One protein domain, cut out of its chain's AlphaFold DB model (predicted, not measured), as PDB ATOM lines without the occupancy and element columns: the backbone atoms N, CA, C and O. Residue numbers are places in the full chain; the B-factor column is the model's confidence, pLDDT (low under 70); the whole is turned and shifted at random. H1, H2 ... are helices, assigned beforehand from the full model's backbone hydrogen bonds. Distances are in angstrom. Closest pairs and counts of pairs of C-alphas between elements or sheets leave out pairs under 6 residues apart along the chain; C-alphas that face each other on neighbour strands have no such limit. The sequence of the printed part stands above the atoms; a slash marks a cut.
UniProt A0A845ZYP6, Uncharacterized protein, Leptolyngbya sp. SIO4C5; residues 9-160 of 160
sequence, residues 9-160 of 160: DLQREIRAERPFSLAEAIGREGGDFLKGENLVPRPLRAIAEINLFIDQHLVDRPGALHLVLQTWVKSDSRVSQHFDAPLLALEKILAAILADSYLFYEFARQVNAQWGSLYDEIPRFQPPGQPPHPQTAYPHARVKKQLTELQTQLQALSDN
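This is residues 9 to 160 of the 160 residues of an uncharacterized protein of Leptolyngbya sp. SIO4C5 (UniProt A0A845ZYP6). Two pairs of helices, the hairpin H3 and H4 and the pair H6 and H8, are crossed over each other, with H7 lying across one end. At the other end are the short H5 and then H2, from which H1, residues 9 to 17, sticks out as a free arm. The printed part has 152 residues with eight named helices, H1 to H8 in order, and no named strand; the class is all helix. It is only just compact, close to loose, with a radius of gyration of the C-alphas of 17.6 A, and spans 56 by 44 by 31 A.

H1, residues 9 to 17, stands free and touches no helix. H2, residues 22 to 33, touches H3, residues 42 to 57, which does so with residues 42 to 44 alone; the closest C-alphas are those of Ile 26 and Pro 43, 6.1 A apart. H3 is the hub, touching five helices. With H4, residues 64 to 75, it forms a helical hairpin at a shallow tilt of 20 degrees, opposite ways, closest at C-alphas 51 and 70, 6.3 A. H5, residues 77 to 81, touches H6, residues 86 to 99, closest at C-alphas 79 and 89, 5.2 A. H3 and H6 touch at a steep tilt of 60 degrees, through residues 46 to 50 and 86 to 90 alone, closest at C-alphas 46 and 86, 5.1 A. H7, residues 101 to 119, touches H6 only at the corner, about perpendicular at 74 degrees, closest at C-alphas 97 and 104, 5.0 A. Residues 64 to 68 of H4 touch H7, closest at C-alphas 64 and 115, 5.1 A. H8, residues 140 to 158, touches H6 opposite ways, closest at C-alphas 91 and 151, 6.4 A; their tilt of 35.4 degrees is only just steep. In H1 and H3 to H8 every O i to N i+4 pair is within hydrogen-bond range; in H2 6 of 8 are.

H1 begins at C-alpha 9, (188.294, 87.998, 93.955). H3 is 22.4 A long, H6 20.0 A, H7 26.9 A and H8 27.2 A. H7 begins at C-alpha 101, (172.541, 65.497, 120.117). H8 ends at C-alpha 158, (171.803, 49.072, 100.029).

The two C-alphas farthest apart, those of Lys 35 and Pro 134, are 56.8 A apart. The printed part has no cut. H7 to H8 is a long link, residues 120 to 139. Residues 34 to 39 also stand free. Mean pLDDT of the printed part is 87.4; residues 9 to 26, 28 to 39 and 159 to 160 are under 70.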
ATOM      1  N   ASP A   9     187.462  89.171  93.677       65.56
ATOM      2  CA  ASP A   9     188.294  87.998  93.955       65.56
ATOM      3  C   ASP A   9     187.978  87.395  95.329       65.56
ATOM      4  O   ASP A   9     187.716  86.199  95.426       65.56
ATOM      5  N   LEU A  10     187.819  88.233  96.361       61.69
ATOM      6  CA  LEU A  10     187.337  87.806  97.681       61.69
ATOM      7  C   LEU A  10     185.919  87.226  97.600       61.69
ATOM      8  O   LEU A  10     185.608  86.225  98.239       61.69
ATOM      9  N   GLN A  11     185.046  87.801  96.767       64.19
ATOM     10  CA  GLN A  11     183.708  87.246  96.530       64.19
ATOM     11  C   GLN A  11     183.729  85.896  95.796       64.19
ATOM     12  O   GLN A  11     182.765  85.132  95.910       64.19
ATOM     13  N   ARG A  12     184.777  85.618  95.007       59.34
ATOM     14  CA  ARG A  12     184.993  84.334  94.328       59.34
ATOM     15  C   ARG A  12     185.553  83.289  95.284       59.34
ATOM     16  O   ARG A  12     185.040  82.178  95.275       59.34
ATOM     17  N   GLU A  13     186.519  83.651  96.123       53.22
ATOM     18  CA  GLU A  13     187.083  82.772  97.157       53.22
ATOM     19  C   GLU A  13     186.021  82.373  98.190       53.22
ATOM     20  O   GLU A  13     185.812  81.186  98.423       53.22
ATOM     21  N   ILE A  14     185.219  83.330  98.678       58.41
ATOM     22  CA  ILE A  14     184.087  83.052  99.584       58.41
ATOM     23  C   ILE A  14     183.048  82.126  98.923       58.41
ATOM     24  O   ILE A  14     182.448  81.281  99.586       58.41
ATOM     25  N   ARG A  15     182.825  82.255  97.607       58.88
ATOM     26  CA  ARG A  15     181.954  81.341  96.847       58.88
ATOM     27  C   ARG A  15     182.577  79.964  96.625       58.88
ATOM     28  O   ARG A  15     181.827  79.003  96.506       58.88
ATOM     29  N   ALA A  16     183.900  79.872  96.532       55.19
ATOM     30  CA  ALA A  16     184.620  78.622  96.311       55.19
ATOM     31  C   ALA A  16     184.702  77.765  97.584       55.19
ATOM     32  O   ALA A  16     184.676  76.541  97.490       55.19
ATOM     33  N   GLU A  17     184.745  78.398  98.759       52.12
ATOM     34  CA  GLU A  17     184.743  77.713 100.060       52.12
ATOM     35  C   GLU A  17     183.333  77.373 100.569       52.12
ATOM     36  O   GLU A  17     183.171  76.534 101.459       52.12
ATOM     37  N   ARG A  18     182.287  77.993 100.007       52.88
ATOM     38  CA  ARG A  18     180.907  77.687 100.383       52.88
ATOM     39  C   ARG A  18     180.478  76.364  99.736       52.88
ATOM     40  O   ARG A  18     180.538  76.250  98.512       52.88
ATOM     41  N   PRO A  19     179.977  75.378 100.507       57.03
ATOM     42  CA  PRO A  19     179.364  74.199  99.913       57.03
ATOM     43  C   PRO A  19     178.224  74.644  98.991       57.03
ATOM     44  O   PRO A  19     177.375  75.442  99.400       57.03
ATOM     45  N   PHE A  20     178.234  74.159  97.746       60.56
ATOM     46  CA  PHE A  20     177.236  74.531  96.745       60.56
ATOM     47  C   PHE A  20     175.828  74.298  97.292       60.56
ATOM     48  O   PHE A  20     175.503  73.215  97.778       60.56
ATOM     49  N   SER A  21     174.993  75.332  97.234       67.81
ATOM     50  CA  SER A  21     173.594  75.192  97.618       67.81
ATOM     51  C   SER A  21     172.811  74.500  96.506       67.81
ATOM     52  O   SER A  21     173.117  74.635  95.318       67.81
ATOM     53  N   LEU A  22     171.744  73.796  96.880       63.00
ATOM     54  CA  LEU A  22     170.843  73.173  95.918       63.00
ATOM     55  C   LEU A  22     170.291  74.186  94.896       63.00
ATOM     56  O   LEU A  22     170.207  73.884  93.708       63.00
ATOM     57  N   ALA A  23     169.953  75.400  95.341       69.31
ATOM     58  CA  ALA A  23     169.461  76.462  94.466       69.31
ATOM     59  C   ALA A  23     170.491  76.852  93.388       69.31
ATOM     60  O   ALA A  23     170.134  77.041  92.227       69.31
ATOM     61  N   GLU A  24     171.776  76.912  93.747       69.06
ATOM     62  CA  GLU A  24     172.866  77.170  92.796       69.06
ATOM     63  C   GLU A  24     173.075  75.990  91.839       69.06
ATOM     64  O   GLU A  24     173.338  76.205  90.655       69.06
ATOM     65  N   ALA A  25     172.921  74.752  92.316       67.62
ATOM     66  CA  ALA A  25     173.000  73.567  91.467       67.62
ATOM     67  C   ALA A  25     171.859  73.510  90.437       67.62
ATOM     68  O   ALA A  25     172.114  73.272  89.259       67.62
ATOM     69  N   ILE A  26     170.621  73.810  90.851       66.50
ATOM     70  CA  ILE A  26     169.469  73.931  89.941       66.50
ATOM     71  C   ILE A  26     169.720  75.040  88.910       66.50
ATOM     72  O   ILE A  26     169.501  74.833  87.718       66.50
ATOM     73  N   GLY A  27     170.230  76.199  89.346       70.69
ATOM     74  CA  GLY A  27     170.560  77.310  88.451       70.69
ATOM     75  C   GLY A  27     171.611  76.952  87.393       70.69
ATOM     76  O   GLY A  27     171.495  77.385  86.249       70.69
ATOM     77  N   ARG A  28     172.609  76.130  87.744       67.75
ATOM     78  CA  ARG A  28     173.624  75.640  86.795       67.75
ATOM     79  C   ARG A  28     173.044  74.675  85.766       67.75
ATOM     80  O   ARG A  28     173.350  74.806  84.585       67.75
ATOM     81  N   GLU A  29     172.192  73.745  86.188       63.59
ATOM     82  CA  GLU A  29     171.599  72.770  85.267       63.59
ATOM     83  C   GLU A  29     170.519  73.348  84.357       63.59
ATOM     84  O   GLU A  29     170.367  72.888  83.227       63.59
ATOM     85  N   GLY A  30     169.816  74.398  84.789       58.06
ATOM     86  CA  GLY A  30     168.851  75.102  83.941       58.06
ATOM     87  C   GLY A  30     169.458  75.660  82.644       58.06
ATOM     88  O   GLY A  30     168.742  75.818  81.659       58.06
ATOM     89  N   GLY A  31     170.775  75.911  82.611       59.88
ATOM     90  CA  GLY A  31     171.493  76.324  81.401       59.88
ATOM     91  C   GLY A  31     171.720  75.197  80.385       59.88
ATOM     92  O   GLY A  31     171.718  75.457  79.181       59.88
ATOM     93  N   ASP A  32     171.871  73.953  80.846       55.12
ATOM     94  CA  ASP A  32     172.019  72.774  79.979       55.12
ATOM     95  C   ASP A  32     170.670  72.125  79.621       55.12
ATOM     96  O   ASP A  32     170.557  71.520  78.557       55.12
ATOM     97  N   PHE A  33     169.615  72.340  80.421       54.31
ATOM     98  CA  PHE A  33     168.237  71.907  80.127       54.31
ATOM     99  C   PHE A  33     167.724  72.385  78.754       54.31
ATOM    100  O   PHE A  33     166.979  71.676  78.080       54.31
ATOM    101  N   LEU A  34     168.174  73.555  78.283       58.94
ATOM    102  CA  LEU A  34     167.812  74.090  76.964       58.94
ATOM    103  C   LEU A  34     168.356  73.265  75.776       58.94
ATOM    104  O   LEU A  34     168.014  73.567  74.634       58.94
ATOM    105  N   LYS A  35     169.188  72.238  76.013       61.19
ATOM    106  CA  LYS A  35     169.830  71.415  74.970       61.19
ATOM    107  C   LYS A  35     169.206  70.026  74.765       61.19
ATOM    108  O   LYS A  35     169.703  69.271  73.937       61.19
ATOM    109  N   GLY A  36     168.092  69.712  75.431       52.47
ATOM    110  CA  GLY A  36     167.173  68.655  74.980       52.47
ATOM    111  C   GLY A  36     167.479  67.207  75.384       52.47
ATOM    112  O   GLY A  36     166.763  66.319  74.928       52.47
ATOM    113  N   GLU A  37     168.449  66.935  76.258       58.62
ATOM    114  CA  GLU A  37     168.681  65.580  76.786       58.62
ATOM    115  C   GLU A  37     168.318  65.509  78.285       58.62
ATOM    116  O   GLU A  37     168.935  66.167  79.116       58.62
ATOM    117  N   ASN A  38     167.295  64.702  78.612       52.31
ATOM    118  CA  ASN A  38     166.635  64.501  79.921       52.31
ATOM    119  C   ASN A  38     165.764  65.659  80.465       52.31
ATOM    120  O   ASN A  38     166.224  66.741  80.808       52.31
ATOM    121  N   LEU A  39     164.461  65.379  80.619       68.00
ATOM    122  CA  LEU A  39     163.401  66.355  80.926       68.00
ATOM    123  C   LEU A  39     163.359  66.857  82.387       68.00
ATOM    124  O   LEU A  39     162.568  67.748  82.689       68.00
ATOM    125  N   VAL A  40     164.177  66.314  83.296       75.00
ATOM    126  CA  VAL A  40     164.208  66.721  84.714       75.00
ATOM    127  C   VAL A  40     165.658  66.938  85.167       75.00
ATOM    128  O   VAL A  40     166.445  65.992  85.096       75.00
ATOM    129  N   PRO A  41     166.015  68.136  85.673       84.25
ATOM    130  CA  PRO A  41     167.323  68.410  86.277       84.25
ATOM    131  C   PRO A  41     167.713  67.386  87.359       84.25
ATOM    132  O   PRO A  41     166.883  67.020  88.198       84.25
ATOM    133  N   ARG A  42     168.983  66.961  87.400       87.62
ATOM    134  CA  ARG A  42     169.521  65.986  88.368       87.62
ATOM    135  C   ARG A  42     169.273  66.382  89.829       87.62
ATOM    136  O   ARG A  42     168.858  65.504  90.580       87.62
ATOM    137  N   PRO A  43     169.405  67.655  90.261       86.94
ATOM    138  CA  PRO A  43     169.063  68.054  91.620       86.94
ATOM    139  C   PRO A  43     167.589  67.808  91.948       86.94
ATOM    140  O   PRO A  43     167.270  67.359  93.044       86.94
ATOM    141  N   LEU A  44     166.683  68.064  90.997       88.19
ATOM    142  CA  LEU A  44     165.254  67.819  91.194       88.19
ATOM    143  C   LEU A  44     164.951  66.320  91.236       88.19
ATOM    144  O   LEU A  44     164.157  65.891  92.070       88.19
ATOM    145  N   ARG A  45     165.625  65.523  90.398       90.94
ATOM    146  CA  ARG A  45     165.529  64.060  90.425       90.94
ATOM    147  C   ARG A  45     166.011  63.485  91.760       90.94
ATOM    148  O   ARG A  45     165.294  62.688  92.351       90.94
ATOM    149  N   ALA A  46     167.159  63.941  92.260       93.94
ATOM    150  CA  ALA A  46     167.718  63.505  93.538       93.94
ATOM    151  C   ALA A  46     166.757  63.781  94.708       93.94
ATOM    152  O   ALA A  46     166.489  62.899  95.518       93.94
ATOM    153  N   ILE A  47     166.174  64.983  94.770       94.62
ATOM    154  CA  ILE A  47     165.173  65.326  95.796       94.62
ATOM    155  C   ILE A  47     163.915  64.476  95.652       94.62
ATOM    156  O   ILE A  47     163.365  64.035  96.659       94.62
ATOM    157  N   ALA A  48     163.427  64.284  94.425       94.69
ATOM    158  CA  ALA A  48     162.231  63.489  94.177       94.69
ATOM    159  C   ALA A  48     162.430  62.039  94.634       94.69
ATOM    160  O   ALA A  48     161.543  61.485  95.274       94.69
ATOM    161  N   GLU A  49     163.603  61.462  94.375       96.19
ATOM    162  CA  GLU A  49     163.960  60.112  94.810       96.19
ATOM    163  C   GLU A  49     164.043  60.002  96.338       96.19
ATOM    164  O   GLU A  49     163.445  59.098  96.919       96.19
ATOM    165  N   ILE A  50     164.689  60.965  97.009       97.75
ATOM    166  CA  ILE A  50     164.740  60.998  98.480       97.75
ATOM    167  C   ILE A  50     163.337  61.145  99.074       97.75
ATOM    168  O   ILE A  50     162.990  60.434 100.013       97.75
ATOM    169  N   ASN A  51     162.517  62.056  98.545       96.94
ATOM    170  CA  ASN A  51     161.166  62.268  99.061       96.94
ATOM    171  C   ASN A  51     160.289  61.035  98.847       96.94
ATOM    172  O   ASN A  51     159.594  60.644  99.776       96.94
ATOM    173  N   LEU A  52     160.376  60.389  97.679       96.88
ATOM    174  CA  LEU A  52     159.657  59.147  97.401       96.88
ATOM    175  C   LEU A  52     160.042  58.050  98.399       96.88
ATOM    176  O   LEU A  52     159.168  57.363  98.923       96.88
ATOM    177  N   PHE A  53     161.335  57.919  98.697       97.38
ATOM    178  CA  PHE A  53     161.812  56.983  99.706       97.38
ATOM    179  C   PHE A  53     161.227  57.299 101.088       97.38
ATOM    180  O   PHE A  53     160.672  56.424 101.750       97.38
ATOM    181  N   ILE A  54     161.301  58.563 101.518       97.75
ATOM    182  CA  ILE A  54     160.729  59.003 102.796       97.75
ATOM    183  C   ILE A  54     159.221  58.704 102.838       97.75
ATOM    184  O   ILE A  54     158.732  58.184 103.836       97.75
ATOM    185  N   ASP A  55     158.480  58.976 101.764       96.25
ATOM    186  CA  ASP A  55     157.034  58.744 101.672       96.25
ATOM    187  C   ASP A  55     156.658  57.261 101.805       96.25
ATOM    188  O   ASP A  55     155.644  56.935 102.421       96.25
ATOM    189  N   GLN A  56     157.485  56.358 101.275       95.69
ATOM    190  CA  GLN A  56     157.245  54.913 101.322       95.69
ATOM    191  C   GLN A  56     157.625  54.274 102.663       95.69
ATOM    192  O   GLN A  56     156.997  53.298 103.077       95.69
ATOM    193  N   HIS A  57     158.645  54.808 103.335       96.56
ATOM    194  CA  HIS A  57     159.334  54.109 104.423       96.56
ATOM    195  C   HIS A  57     159.177  54.764 105.802       96.56
ATOM    196  O   HIS A  57     159.281  54.090 106.831       96.56
ATOM    197  N   LEU A  58     158.880  56.065 105.863       96.94
ATOM    198  CA  LEU A  58     158.670  56.759 107.129       96.94
ATOM    199  C   LEU A  58     157.220  56.592 107.601       96.94
ATOM    200  O   LEU A  58     156.281  57.087 106.990       96.94
ATOM    201  N   VAL A  59     157.010  55.940 108.744       92.12
ATOM    202  CA  VAL A  59     155.666  55.812 109.327       92.12
ATOM    203  C   VAL A  59     155.379  57.005 110.236       92.12
ATOM    204  O   VAL A  59     155.645  56.947 111.436       92.12
ATOM    205  N   ASP A  60     154.800  58.082 109.698       93.88
ATOM    206  CA  ASP A  60     154.426  59.277 110.466       93.88
ATOM    207  C   ASP A  60     152.989  59.751 110.202       93.88
ATOM    208  O   ASP A  60     152.746  60.700 109.467       93.88
ATOM    209  N   ARG A  61     152.002  59.107 110.842       83.69
ATOM    210  CA  ARG A  61     150.573  59.421 110.623       83.69
ATOM    211  C   ARG A  61     150.204  60.911 110.762       83.69
ATOM    212  O   ARG A  61     149.378  61.348 109.969       83.69
ATOM    213  N   PRO A  62     150.744  61.687 111.728       86.38
ATOM    214  CA  PRO A  62     150.429  63.111 111.813       86.38
ATOM    215  C   PRO A  62     151.175  63.992 110.791       86.38
ATOM    216  O   PRO A  62     150.787  65.144 110.615       86.38
ATOM    217  N   GLY A  63     152.217  63.484 110.124       94.50
ATOM    218  CA  GLY A  63     152.891  64.109 108.977       94.50
ATOM    219  C   GLY A  63     153.921  65.209 109.278       94.50
ATOM    220  O   GLY A  63     154.611  65.662 108.362       94.50
ATOM    221  N   ALA A  64     154.071  65.663 110.526       97.62
ATOM    222  CA  ALA A  64     155.010  66.741 110.845       97.62
ATOM    223  C   ALA A  64     156.481  66.308 110.708       97.62
ATOM    224  O   ALA A  64     157.307  67.098 110.249       97.62
ATOM    225  N   LEU A  65     156.815  65.061 111.063       98.19
ATOM    226  CA  LEU A  65     158.171  64.524 110.907       98.19
ATOM    227  C   LEU A  65     158.537  64.401 109.426       98.19
ATOM    228  O   LEU A  65     159.648  64.767 109.044       98.19
ATOM    229  N   HIS A  66     157.583  63.955 108.604       97.12
ATOM    230  CA  HIS A  66     157.710  63.899 107.145       97.12
ATOM    231  C   HIS A  66     158.117  65.250 106.560       97.12
ATOM    232  O   HIS A  66     159.154  65.360 105.906       97.12
ATOM    233  N   LEU A  67     157.328  66.292 106.835       97.44
ATOM    234  CA  LEU A  67     157.547  67.619 106.257       97.44
ATOM    235  C   LEU A  67     158.876  68.237 106.694       97.44
ATOM    236  O   LEU A  67     159.570  68.846 105.874       97.44
ATOM    237  N   VAL A  68     159.252  68.076 107.965       98.44
ATOM    238  CA  VAL A  68     160.525  68.610 108.467       98.44
ATOM    239  C   VAL A  68     161.707  67.877 107.841       98.44
ATOM    240  O   VAL A  68     162.633  68.538 107.374       98.44
ATOM    241  N   LEU A  69     161.665  66.544 107.735       98.50
ATOM    242  CA  LEU A  69     162.743  65.785 107.099       98.50
ATOM    243  C   LEU A  69     162.910  66.159 105.620       98.50
ATOM    244  O   LEU A  69     164.025  66.443 105.185       98.50
ATOM    245  N   GLN A  70     161.812  66.244 104.862       97.50
ATOM    246  CA  GLN A  70     161.848  66.678 103.459       97.50
ATOM    247  C   GLN A  70     162.368  68.118 103.310       97.50
ATOM    248  O   GLN A  70     163.065  68.439 102.345       97.50
ATOM    249  N   THR A  71     162.058  68.997 104.268       96.94
ATOM    250  CA  THR A  71     162.581  70.371 104.291       96.94
ATOM    251  C   THR A  71     164.090  70.386 104.521       96.94
ATOM    252  O   THR A  71     164.805  71.062 103.782       96.94
ATOM    253  N   TRP A  72     164.588  69.600 105.480       97.19
ATOM    254  CA  TRP A  72     166.024  69.479 105.739       97.19
ATOM    255  C   TRP A  72     166.762  68.954 104.512       97.19
ATOM    256  O   TRP A  72     167.705  69.603 104.065       97.19
ATOM    257  N   VAL A  73     166.269  67.871 103.901       95.62
ATOM    258  CA  VAL A  73     166.814  67.296 102.660       95.62
ATOM    259  C   VAL A  73     166.952  68.353 101.564       95.62
ATOM    260  O   VAL A  73     168.023  68.494 100.984       95.62
ATOM    261  N   LYS A  74     165.905  69.146 101.300       92.44
ATOM    262  CA  LYS A  74     165.946  70.196 100.264       92.44
ATOM    263  C   LYS A  74     167.026  71.253 100.521       92.44
ATOM    264  O   LYS A  74     167.527  71.851  99.576       92.44
ATOM    265  N   SER A  75     167.363  71.518 101.779       89.94
ATOM    266  CA  SER A  75     168.358  72.532 102.147       89.94
ATOM    267  C   SER A  75     169.772  71.984 102.358       89.94
ATOM    268  O   SER A  75     170.717  72.768 102.457       89.94
ATOM    269  N   ASP A  76     169.935  70.663 102.425       92.75
ATOM    270  CA  ASP A  76     171.190  70.038 102.824       92.75
ATOM    271  C   ASP A  76     172.174  69.914 101.653       92.75
ATOM    272  O   ASP A  76     171.865  69.370 100.589       92.75
ATOM    273  N   SER A  77     173.405  70.389 101.855       91.25
ATOM    274  CA  SER A  77     174.442  70.367 100.821       91.25
ATOM    275  C   SER A  77     174.854  68.950 100.413       91.25
ATOM    276  O   SER A  77     175.301  68.764  99.281       91.25
ATOM    277  N   ARG A  78     174.650  67.933 101.260       93.81
ATOM    278  CA  ARG A  78     174.961  66.532 100.931       93.81
ATOM    279  C   ARG A  78     174.129  66.006  99.771       93.81
ATOM    280  O   ARG A  78     174.632  65.185  99.013       93.81
ATOM    281  N   VAL A  79     172.910  66.514  99.570       92.50
ATOM    282  CA  VAL A  79     172.106  66.173  98.383       92.50
ATOM    283  C   VAL A  79     172.819  66.631  97.117       92.50
ATOM    284  O   VAL A  79     172.920  65.877  96.153       92.50
ATOM    285  N   SER A  80     173.404  67.835  97.142       88.19
ATOM    286  CA  SER A  80     174.157  68.357  95.999       88.19
ATOM    287  C   SER A  80     175.482  67.642  95.728       88.19
ATOM    288  O   SER A  80     175.975  67.637  94.605       88.19
ATOM    289  N   GLN A  81     176.051  67.010  96.753       89.88
ATOM    290  CA  GLN A  81     177.286  66.234  96.653       89.88
ATOM    291  C   GLN A  81     177.046  64.811  96.127       89.88
ATOM    292  O   GLN A  81     177.999  64.118  95.779       89.88
ATOM    293  N   HIS A  82     175.786  64.372  96.072       92.12
ATOM    294  CA  HIS A  82     175.399  62.990  95.801       92.12
ATOM    295  C   HIS A  82     174.196  62.907  94.846       92.12
ATOM    296  O   HIS A  82     173.272  62.131  95.079       92.12
ATOM    297  N   PHE A  83     174.198  63.680  93.752       88.50
ATOM    298  CA  PHE A  83     173.101  63.644  92.771       88.50
ATOM    299  C   PHE A  83     172.854  62.255  92.179       88.50
ATOM    300  O   PHE A  83     171.703  61.880  91.979       88.50
ATOM    301  N   ASP A  84     173.926  61.501  91.929       89.19
ATOM    302  CA  ASP A  84     173.860  60.159  91.340       89.19
ATOM    303  C   ASP A  84     173.698  59.051  92.401       89.19
ATOM    304  O   ASP A  84     173.555  57.881  92.062       89.19
ATOM    305  N   ALA A  85     173.716  59.413  93.689       93.50
ATOM    306  CA  ALA A  85     173.511  58.509  94.821       93.50
ATOM    307  C   ALA A  85     172.638  59.180  95.904       93.50
ATOM    308  O   ALA A  85     173.081  59.370  97.041       93.50
ATOM    309  N   PRO A  86     171.400  59.584  95.578       95.38
ATOM    310  CA  PRO A  86     170.580  60.420  96.458       95.38
ATOM    311  C   PRO A  86     170.229  59.733  97.787       95.38
ATOM    312  O   PRO A  86     170.191  60.380  98.834       95.38
ATOM    313  N   LEU A  87     170.065  58.409  97.782       96.69
ATOM    314  CA  LEU A  87     169.845  57.617  98.995       96.69
ATOM    315  C   LEU A  87     171.061  57.612  99.939       96.69
ATOM    316  O   LEU A  87     170.884  57.683 101.154       96.69
ATOM    317  N   LEU A  88     172.289  57.673  99.411       96.00
ATOM    318  CA  LEU A  88     173.492  57.871 100.229       96.00
ATOM    319  C   LEU A  88     173.497  59.259 100.893       96.00
ATOM    320  O   LEU A  88     173.965  59.415 102.023       96.00
ATOM    321  N   ALA A  89     172.957  60.281 100.220       96.38
ATOM    322  CA  ALA A  89     172.786  61.604 100.822       96.38
ATOM    323  C   ALA A  89     171.833  61.543 102.021       96.38
ATOM    324  O   ALA A  89     172.163  62.058 103.093       96.38
ATOM    325  N   LEU A  90     170.680  60.882 101.851       98.00
ATOM    326  CA  LEU A  90     169.708  60.680 102.925       98.00
ATOM    327  C   LEU A  90     170.332  59.926 104.104       98.00
ATOM    328  O   LEU A  90     170.172  60.362 105.244       98.00
ATOM    329  N   GLU A  91     171.091  58.857 103.849       97.69
ATOM    330  CA  GLU A  91     171.764  58.095 104.905       97.69
ATOM    331  C   GLU A  91     172.690  58.991 105.729       97.69
ATOM    332  O   GLU A  91     172.614  59.014 106.960       97.69
ATOM    333  N   LYS A  92     173.523  59.795 105.057       97.00
ATOM    334  CA  LYS A  92     174.433  60.732 105.727       97.00
ATOM    335  C   LYS A  92     173.681  61.786 106.535       97.00
ATOM    336  O   LYS A  92     174.148  62.161 107.613       97.00
ATOM    337  N   ILE A  93     172.546  62.280 106.035       97.81
ATOM    338  CA  ILE A  93     171.686  63.235 106.751       97.81
ATOM    339  C   ILE A  93     171.144  62.603 108.033       97.81
ATOM    340  O   ILE A  93     171.341  63.168 109.111       97.81
ATOM    341  N   LEU A  94     170.543  61.414 107.935       98.38
ATOM    342  CA  LEU A  94     170.008  60.676 109.081       98.38
ATOM    343  C   LEU A  94     171.101  60.354 110.104       98.38
ATOM    344  O   LEU A  94     170.912  60.598 111.295       98.38
ATOM    345  N   ALA A  95     172.262  59.885 109.645       98.06
ATOM    346  CA  ALA A  95     173.403  59.583 110.502       98.06
ATOM    347  C   ALA A  95     173.869  60.817 111.288       98.06
ATOM    348  O   ALA A  95     174.095  60.720 112.490       98.06
ATOM    349  N   ALA A  96     173.955  61.989 110.648       97.94
ATOM    350  CA  ALA A  96     174.340  63.220 111.340       97.94
ATOM    351  C   ALA A  96     173.301  63.662 112.378       97.94
ATOM    352  O   ALA A  96     173.678  64.014 113.492       97.94
ATOM    353  N   ILE A  97     172.006  63.604 112.038       98.25
ATOM    354  CA  ILE A  97     170.927  63.937 112.980       98.25
ATOM    355  C   ILE A  97     170.963  62.988 114.185       98.25
ATOM    356  O   ILE A  97     170.793  63.432 115.311       98.25
ATOM    357  N   LEU A  98     171.181  61.688 113.973       98.25
ATOM    358  CA  LEU A  98     171.160  60.685 115.043       98.25
ATOM    359  C   LEU A  98     172.435  60.669 115.901       98.25
ATOM    360  O   LEU A  98     172.362  60.280 117.071       98.25
ATOM    361  N   ALA A  99     173.579  61.064 115.337       97.88
ATOM    362  CA  ALA A  99     174.869  61.076 116.024       97.88
ATOM    363  C   ALA A  99     175.099  62.347 116.854       97.88
ATOM    364  O   ALA A  99     175.713  62.275 117.919       97.88
ATOM    365  N   ASP A 100     174.607  63.501 116.397       97.44
ATOM    366  CA  ASP A 100     174.778  64.774 117.094       97.44
ATOM    367  C   ASP A 100     173.519  65.134 117.894       97.44
ATOM    368  O   ASP A 100     172.461  65.442 117.344       97.44
ATOM    369  N   SER A 101     173.646  65.141 119.223       96.19
ATOM    370  CA  SER A 101     172.541  65.497 120.117       96.19
ATOM    371  C   SER A 101     171.988  66.906 119.877       96.19
ATOM    372  O   SER A 101     170.782  67.103 120.005       96.19
ATOM    373  N   TYR A 102     172.825  67.875 119.496       96.31
ATOM    374  CA  TYR A 102     172.381  69.236 119.206       96.31
ATOM    375  C   TYR A 102     171.516  69.266 117.942       96.31
ATOM    376  O   TYR A 102     170.402  69.793 117.976       96.31
ATOM    377  N   LEU A 103     171.982  68.629 116.860       97.50
ATOM    378  CA  LEU A 103     171.200  68.505 115.626       97.50
ATOM    379  C   LEU A 103     169.900  67.741 115.864       97.50
ATOM    380  O   LEU A 103     168.847  68.175 115.398       97.50
ATOM    381  N   PHE A 104     169.953  66.648 116.626       98.50
ATOM    382  CA  PHE A 104     168.771  65.878 116.994       98.50
ATOM    383  C   PHE A 104     167.723  66.738 117.709       98.50
ATOM    384  O   PHE A 104     166.545  66.700 117.348       98.50
ATOM    385  N   TYR A 105     168.126  67.509 118.724       98.06
ATOM    386  CA  TYR A 105     167.185  68.320 119.495       98.06
ATOM    387  C   TYR A 105     166.615  69.478 118.681       98.06
ATOM    388  O   TYR A 105     165.421  69.751 118.793       98.06
ATOM    389  N   GLU A 106     167.415  70.123 117.831       98.06
ATOM    390  CA  GLU A 106     166.901  71.166 116.941       98.06
ATOM    391  C   GLU A 106     165.922  70.589 115.912       98.06
ATOM    392  O   GLU A 106     164.835  71.135 115.715       98.06
ATOM    393  N   PHE A 107     166.246  69.436 115.327       98.56
ATOM    394  CA  PHE A 107     165.345  68.720 114.431       98.56
ATOM    395  C   PHE A 107     164.024  68.368 115.133       98.56
ATOM    396  O   PHE A 107     162.946  68.710 114.649       98.56
ATOM    397  N   ALA A 108     164.079  67.759 116.322       98.00
ATOM    398  CA  ALA A 108     162.885  67.390 117.081       98.00
ATOM    399  C   ALA A 108     162.049  68.611 117.514       98.00
ATOM    400  O   ALA A 108     160.815  68.555 117.501       98.00
ATOM    401  N   ARG A 109     162.698  69.737 117.842       97.69
ATOM    402  CA  ARG A 109     162.026  71.014 118.123       97.69
ATOM    403  C   ARG A 109     161.245  71.502 116.904       97.69
ATOM    404  O   ARG A 109     160.092  71.904 117.054       97.69
ATOM    405  N   GLN A 110     161.838  71.437 115.712       98.44
ATOM    406  CA  GLN A 110     161.171  71.817 114.465       98.44
ATOM    407  C   GLN A 110     160.006  70.886 114.127       98.44
ATOM    408  O   GLN A 110     158.956  71.374 113.724       98.44
ATOM    409  N   VAL A 111     160.130  69.575 114.369       98.25
ATOM    410  CA  VAL A 111     159.013  68.622 114.221       98.25
ATOM    411  C   VAL A 111     157.839  69.009 115.121       98.25
ATOM    412  O   VAL A 111     156.693  69.032 114.675       98.25
ATOM    413  N   ASN A 112     158.106  69.370 116.378       96.44
ATOM    414  CA  ASN A 112     157.052  69.777 117.306       96.44
ATOM    415  C   ASN A 112     156.413  71.123 116.909       96.44
ATOM    416  O   ASN A 112     155.194  71.273 116.973       96.44
ATOM    417  N   ALA A 113     157.219  72.080 116.439       97.25
ATOM    418  CA  ALA A 113     156.721  73.347 115.906       97.25
ATOM    419  C   ALA A 113     155.857  73.142 114.648       97.25
ATOM    420  O   ALA A 113     154.784  73.734 114.534       97.25
ATOM    421  N   GLN A 114     156.288  72.262 113.741       97.94
ATOM    422  CA  GLN A 114     155.537  71.908 112.541       97.94
ATOM    423  C   GLN A 114     154.211  71.231 112.892       97.94
ATOM    424  O   GLN A 114     153.201  71.517 112.260       97.94
ATOM    425  N   TRP A 115     154.184  70.380 113.920       96.50
ATOM    426  CA  TRP A 115     152.939  69.804 114.420       96.50
ATOM    427  C   TRP A 115     151.968  70.883 114.910       96.50
ATOM    428  O   TRP A 115     150.820  70.890 114.479       96.50
ATOM    429  N   GLY A 116     152.425  71.832 115.734       95.88
ATOM    430  CA  GLY A 116     151.554  72.919 116.192       95.88
ATOM    431  C   GLY A 116     150.999  73.758 115.038       95.88
ATOM    432  O   GLY A 116     149.823  74.095 115.036       95.88
ATOM    433  N   SER A 117     151.814  74.000 114.005       95.94
ATOM    434  CA  SER A 117     151.385  74.678 112.775       95.94
ATOM    435  C   SER A 117     150.325  73.890 111.988       95.94
ATOM    436  O   SER A 117     149.330  74.461 111.552       95.94
ATOM    437  N   LEU A 118     150.504  72.573 111.821       95.75
ATOM    438  CA  LEU A 118     149.576  71.724 111.060       95.75
ATOM    439  C   LEU A 118     148.213  71.550 111.734       95.75
ATOM    440  O   LEU A 118     147.211  71.382 111.040       95.75
ATOM    441  N   TYR A 119     148.191  71.529 113.065       95.31
ATOM    442  CA  TYR A 119     147.007  71.177 113.847       95.31
ATOM    443  C   TYR A 119     146.409  72.357 114.623       95.31
ATOM    444  O   TYR A 119     145.457  72.144 115.364       95.31
ATOM    445  N   ASP A 120     146.933  73.573 114.434       94.88
ATOM    446  CA  ASP A 120     146.547  74.784 115.178       94.88
ATOM    447  C   ASP A 120     146.624  74.588 116.707       94.88
ATOM    448  O   ASP A 120     145.737  74.942 117.479       94.88
ATOM    449  N   GLU A 121     147.717  73.965 117.146       93.75
ATOM    450  CA  GLU A 121     147.961  73.573 118.533       93.75
ATOM    451  C   GLU A 121     149.224  74.246 119.076       93.75
ATOM    452  O   GLU A 121     150.174  74.533 118.344       93.75
ATOM    453  N   ILE A 122     149.289  74.447 120.394       93.75
ATOM    454  CA  ILE A 122     150.499  74.980 121.035       93.75
ATOM    455  C   ILE A 122     151.573  73.878 121.057       93.75
ATOM    456  O   ILE A 122     151.366  72.854 121.722       93.75
ATOM    457  N   PRO A 123     152.742  74.071 120.406       92.69
ATOM    458  CA  PRO A 123     153.822  73.093 120.442       92.69
ATOM    459  C   PRO A 123     154.263  72.794 121.876       92.69
ATOM    460  O   PRO A 123     154.564  73.693 122.665       92.69
ATOM    461  N   ARG A 124     154.346  71.508 122.210       93.94
ATOM    462  CA  ARG A 124     154.790  71.030 123.523       93.94
ATOM    463  C   ARG A 124     156.218  70.534 123.427       93.94
ATOM    464  O   ARG A 124     156.469  69.331 123.302       93.94
ATOM    465  N   PHE A 125     157.138  71.494 123.481       95.19
ATOM    466  CA  PHE A 125     158.572  71.248 123.428       95.19
ATOM    467  C   PHE A 125     159.044  70.394 124.608       95.19
ATOM    468  O   PHE A 125     158.635  70.596 125.751       95.19
ATOM    469  N   GLN A 126     159.935  69.449 124.318       95.69
ATOM    470  CA  GLN A 126     160.604  68.622 125.312       95.69
ATOM    471  C   GLN A 126     162.041  69.135 125.494       95.69
ATOM    472  O   GLN A 126     162.790  69.176 124.519       95.69
ATOM    473  N   PRO A 127     162.468  69.519 126.709       94.44
ATOM    474  CA  PRO A 127     163.868  69.849 126.955       94.44
ATOM    475  C   PRO A 127     164.787  68.620 126.802       94.44
ATOM    476  O   PRO A 127     164.355  67.489 127.056       94.44
ATOM    477  N   PRO A 128     166.070  68.808 126.439       94.31
ATOM    478  CA  PRO A 128     167.065  67.736 126.424       94.31
ATOM    479  C   PRO A 128     167.102  66.934 127.731       94.31
ATOM    480  O   PRO A 128     167.162  67.506 128.817       94.31
ATOM    481  N   GLY A 129     167.056  65.603 127.629       91.44
ATOM    482  CA  GLY A 129     167.123  64.690 128.780       91.44
ATOM    483  C   GLY A 129     165.909  64.686 129.722       91.44
ATOM    484  O   GLY A 129     165.879  63.881 130.650       91.44
ATOM    485  N   GLN A 130     164.901  65.532 129.500       94.25
ATOM    486  CA  GLN A 130     163.704  65.594 130.344       94.25
ATOM    487  C   GLN A 130     162.574  64.704 129.812       94.25
ATOM    488  O   GLN A 130     162.544  64.406 128.615       94.25
ATOM    489  N   PRO A 131     161.629  64.268 130.666       94.69
ATOM    490  CA  PRO A 131     160.464  63.518 130.210       94.69
ATOM    491  C   PRO A 131     159.576  64.356 129.268       94.69
ATOM    492  O   PRO A 131     159.491  65.577 129.418       94.69
ATOM    493  N   PRO A 132     158.900  63.725 128.292       96.44
ATOM    494  CA  PRO A 132     157.969  64.419 127.411       96.44
ATOM    495  C   PRO A 132     156.696  64.843 128.151       96.44
ATOM    496  O   PRO A 132     156.243  64.175 129.080       96.44
ATOM    497  N   HIS A 133     156.051  65.907 127.669       94.06
ATOM    498  CA  HIS A 133     154.697  66.237 128.103       94.06
ATOM    499  C   HIS A 133     153.722  65.097 127.718       94.06
ATOM    500  O   HIS A 133     153.763  64.661 126.568       94.06
ATOM    501  N   PRO A 134     152.784  64.660 128.586       92.62
ATOM    502  CA  PRO A 134     151.937  63.483 128.338       92.62
ATOM    503  C   PRO A 134     151.177  63.464 127.004       92.62
ATOM    504  O   PRO A 134     151.028  62.415 126.395       92.62
ATOM    505  N   GLN A 135     150.702  64.622 126.541       89.81
ATOM    506  CA  GLN A 135     149.972  64.749 125.270       89.81
ATOM    507  C   GLN A 135     150.827  65.329 124.122       89.81
ATOM    508  O   GLN A 135     150.286  65.896 123.182       89.81
ATOM    509  N   THR A 136     152.163  65.258 124.193       91.88
ATOM    510  CA  THR A 136     153.000  65.643 123.043       91.88
ATOM    511  C   THR A 136     152.894  64.588 121.938       91.88
ATOM    512  O   THR A 136     153.064  63.395 122.192       91.88
ATOM    513  N   ALA A 137     152.618  65.010 120.702       92.12
ATOM    514  CA  ALA A 137     152.535  64.095 119.560       92.12
ATOM    515  C   ALA A 137     153.911  63.525 119.163       92.12
ATOM    516  O   ALA A 137     154.007  62.388 118.686       92.12
ATOM    517  N   TYR A 138     154.969  64.303 119.415       95.81
ATOM    518  CA  TYR A 138     156.345  64.023 119.011       95.81
ATOM    519  C   TYR A 138     157.312  64.089 120.200       95.81
ATOM    520  O   TYR A 138     158.096  65.033 120.308       95.81
ATOM    521  N   PRO A 139     157.284  63.097 121.109       96.81
ATOM    522  CA  PRO A 139     158.338  62.960 122.104       96.81
ATOM    523  C   PRO A 139     159.653  62.573 121.413       96.81
ATOM    524  O   PRO A 139     159.647  61.824 120.431       96.81
ATOM    525  N   HIS A 140     160.792  63.003 121.962       97.88
ATOM    526  CA  HIS A 140     162.128  62.707 121.433       97.88
ATOM    527  C   HIS A 140     162.327  61.213 121.143       97.88
ATOM    528  O   HIS A 140     162.837  60.849 120.088       97.88
ATOM    529  N   ALA A 141     161.867  60.330 122.034       97.06
ATOM    530  CA  ALA A 141     161.983  58.885 121.844       97.06
ATOM    531  C   ALA A 141     161.276  58.390 120.569       97.06
ATOM    532  O   ALA A 141     161.804  57.525 119.875       97.06
ATOM    533  N   ARG A 142     160.110  58.961 120.231       96.38
ATOM    534  CA  ARG A 142     159.361  58.609 119.017       96.38
ATOM    535  C   ARG A 142     160.071  59.117 117.765       96.38
ATOM    536  O   ARG A 142     160.257  58.333 116.843       96.38
ATOM    537  N   VAL A 143     160.509  60.379 117.772       97.88
ATOM    538  CA  VAL A 143     161.264  60.972 116.653       97.88
ATOM    539  C   VAL A 143     162.524  60.154 116.380       97.88
ATOM    540  O   VAL A 143     162.750  59.726 115.253       97.88
ATOM    541  N   LYS A 144     163.307  59.856 117.426       98.12
ATOM    542  CA  LYS A 144     164.521  59.044 117.307       98.12
ATOM    543  C   LYS A 144     164.217  57.661 116.740       98.12
ATOM    544  O   LYS A 144     164.874  57.248 115.797       98.12
ATOM    545  N   LYS A 145     163.197  56.983 117.276       97.94
ATOM    546  CA  LYS A 145     162.772  55.663 116.799       97.94
ATOM    547  C   LYS A 145     162.423  55.683 115.306       97.94
ATOM    548  O   LYS A 145     162.969  54.875 114.571       97.94
ATOM    549  N   GLN A 146     161.584  56.619 114.861       98.19
ATOM    550  CA  GLN A 146     161.163  56.716 113.458       98.19
ATOM    551  C   GLN A 146     162.343  57.013 112.513       98.19
ATOM    552  O   GLN A 146     162.432  56.418 111.443       98.19
ATOM    553  N   LEU A 147     163.274  57.889 112.913       98.38
ATOM    554  CA  LEU A 147     164.483  58.171 112.127       98.38
ATOM    555  C   LEU A 147     165.423  56.961 112.055       98.38
ATOM    556  O   LEU A 147     165.968  56.674 110.992       98.38
ATOM    557  N   THR A 148     165.611  56.245 113.167       98.25
ATOM    558  CA  THR A 148     166.420  55.021 113.198       98.25
ATOM    559  C   THR A 148     165.788  53.918 112.351       98.25
ATOM    560  O   THR A 148     166.493  53.283 111.579       98.25
ATOM    561  N   GLU A 149     164.470  53.723 112.429       97.81
ATOM    562  CA  GLU A 149     163.751  52.755 111.590       97.81
ATOM    563  C   GLU A 149     163.902  53.081 110.099       97.81
ATOM    564  O   GLU A 149     164.197  52.184 109.308       97.81
ATOM    565  N   LEU A 150     163.779  54.358 109.717       97.94
ATOM    566  CA  LEU A 150     164.011  54.806 108.344       97.94
ATOM    567  C   LEU A 150     165.456  54.534 107.889       97.94
ATOM    568  O   LEU A 150     165.664  54.036 106.786       97.94
ATOM    569  N   GLN A 151     166.448  54.816 108.743       97.56
ATOM    570  CA  GLN A 151     167.858  54.536 108.453       97.56
ATOM    571  C   GLN A 151     168.113  53.033 108.267       97.56
ATOM    572  O   GLN A 151     168.805  52.642 107.333       97.56
ATOM    573  N   THR A 152     167.528  52.184 109.112       96.88
ATOM    574  CA  THR A 152     167.658  50.726 108.983       96.88
ATOM    575  C   THR A 152     167.046  50.214 107.679       96.88
ATOM    576  O   THR A 152     167.648  49.372 107.018       96.88
ATOM    577  N   GLN A 153     165.880  50.730 107.271       96.00
ATOM    578  CA  GLN A 153     165.265  50.351 105.993       96.00
ATOM    579  C   GLN A 153     166.130  50.765 104.795       96.00
ATOM    580  O   GLN A 153     166.272  49.998 103.847       96.00
ATOM    581  N   LEU A 154     166.750  51.944 104.864       95.75
ATOM    582  CA  LEU A 154     167.667  52.448 103.841       95.75
ATOM    583  C   LEU A 154     168.916  51.564 103.692       95.75
ATOM    584  O   LEU A 154     169.325  51.246 102.576       95.75
ATOM    585  N   GLN A 155     169.484  51.118 104.813       93.44
ATOM    586  CA  GLN A 155     170.660  50.242 104.836       93.44
ATOM    587  C   GLN A 155     170.337  48.848 104.293       93.44
ATOM    588  O   GLN A 155     171.049  48.348 103.428       93.44
ATOM    589  N   ALA A 156     169.198  48.269 104.684       91.69
ATOM    590  CA  ALA A 156     168.761  46.964 104.188       91.69
ATOM    591  C   ALA A 156     168.530  46.923 102.662       91.69
ATOM    592  O   ALA A 156     168.613  45.858 102.052       91.69
ATOM    593  N   LEU A 157     168.227  48.067 102.041       86.19
ATOM    594  CA  LEU A 157     168.094  48.190 100.586       86.19
ATOM    595  C   LEU A 157     169.430  48.399  99.871       86.19
ATOM    596  O   LEU A 157     169.511  48.126  98.681       86.19
ATOM    597  N   SER A 158     170.456  48.872 100.580       75.69
ATOM    598  CA  SER A 158     171.803  49.072 100.029       75.69
ATOM    599  C   SER A 158     172.647  47.791 100.049       75.69
ATOM    600  O   SER A 158     173.613  47.688  99.299       75.69
ATOM    601  N   ASP A 159     172.274  46.824 100.893       68.00
ATOM    602  CA  ASP A 159     172.940  45.521 101.037       68.00
ATOM    603  C   ASP A 159     172.420  44.438 100.059       68.00
ATOM    604  O   ASP A 159     172.930  43.314 100.067       68.00
ATOM    605  N   ASN A 160     171.416  44.755  99.227       49.12
ATOM    606  CA  ASN A 160     170.842  43.872  98.194       49.12
ATOM    607  C   ASN A 160     171.195  44.348  96.781       49.12
ATOM    608  O   ASN A 160     171.343  43.468  95.901       49.12
TER     609      ASN A 160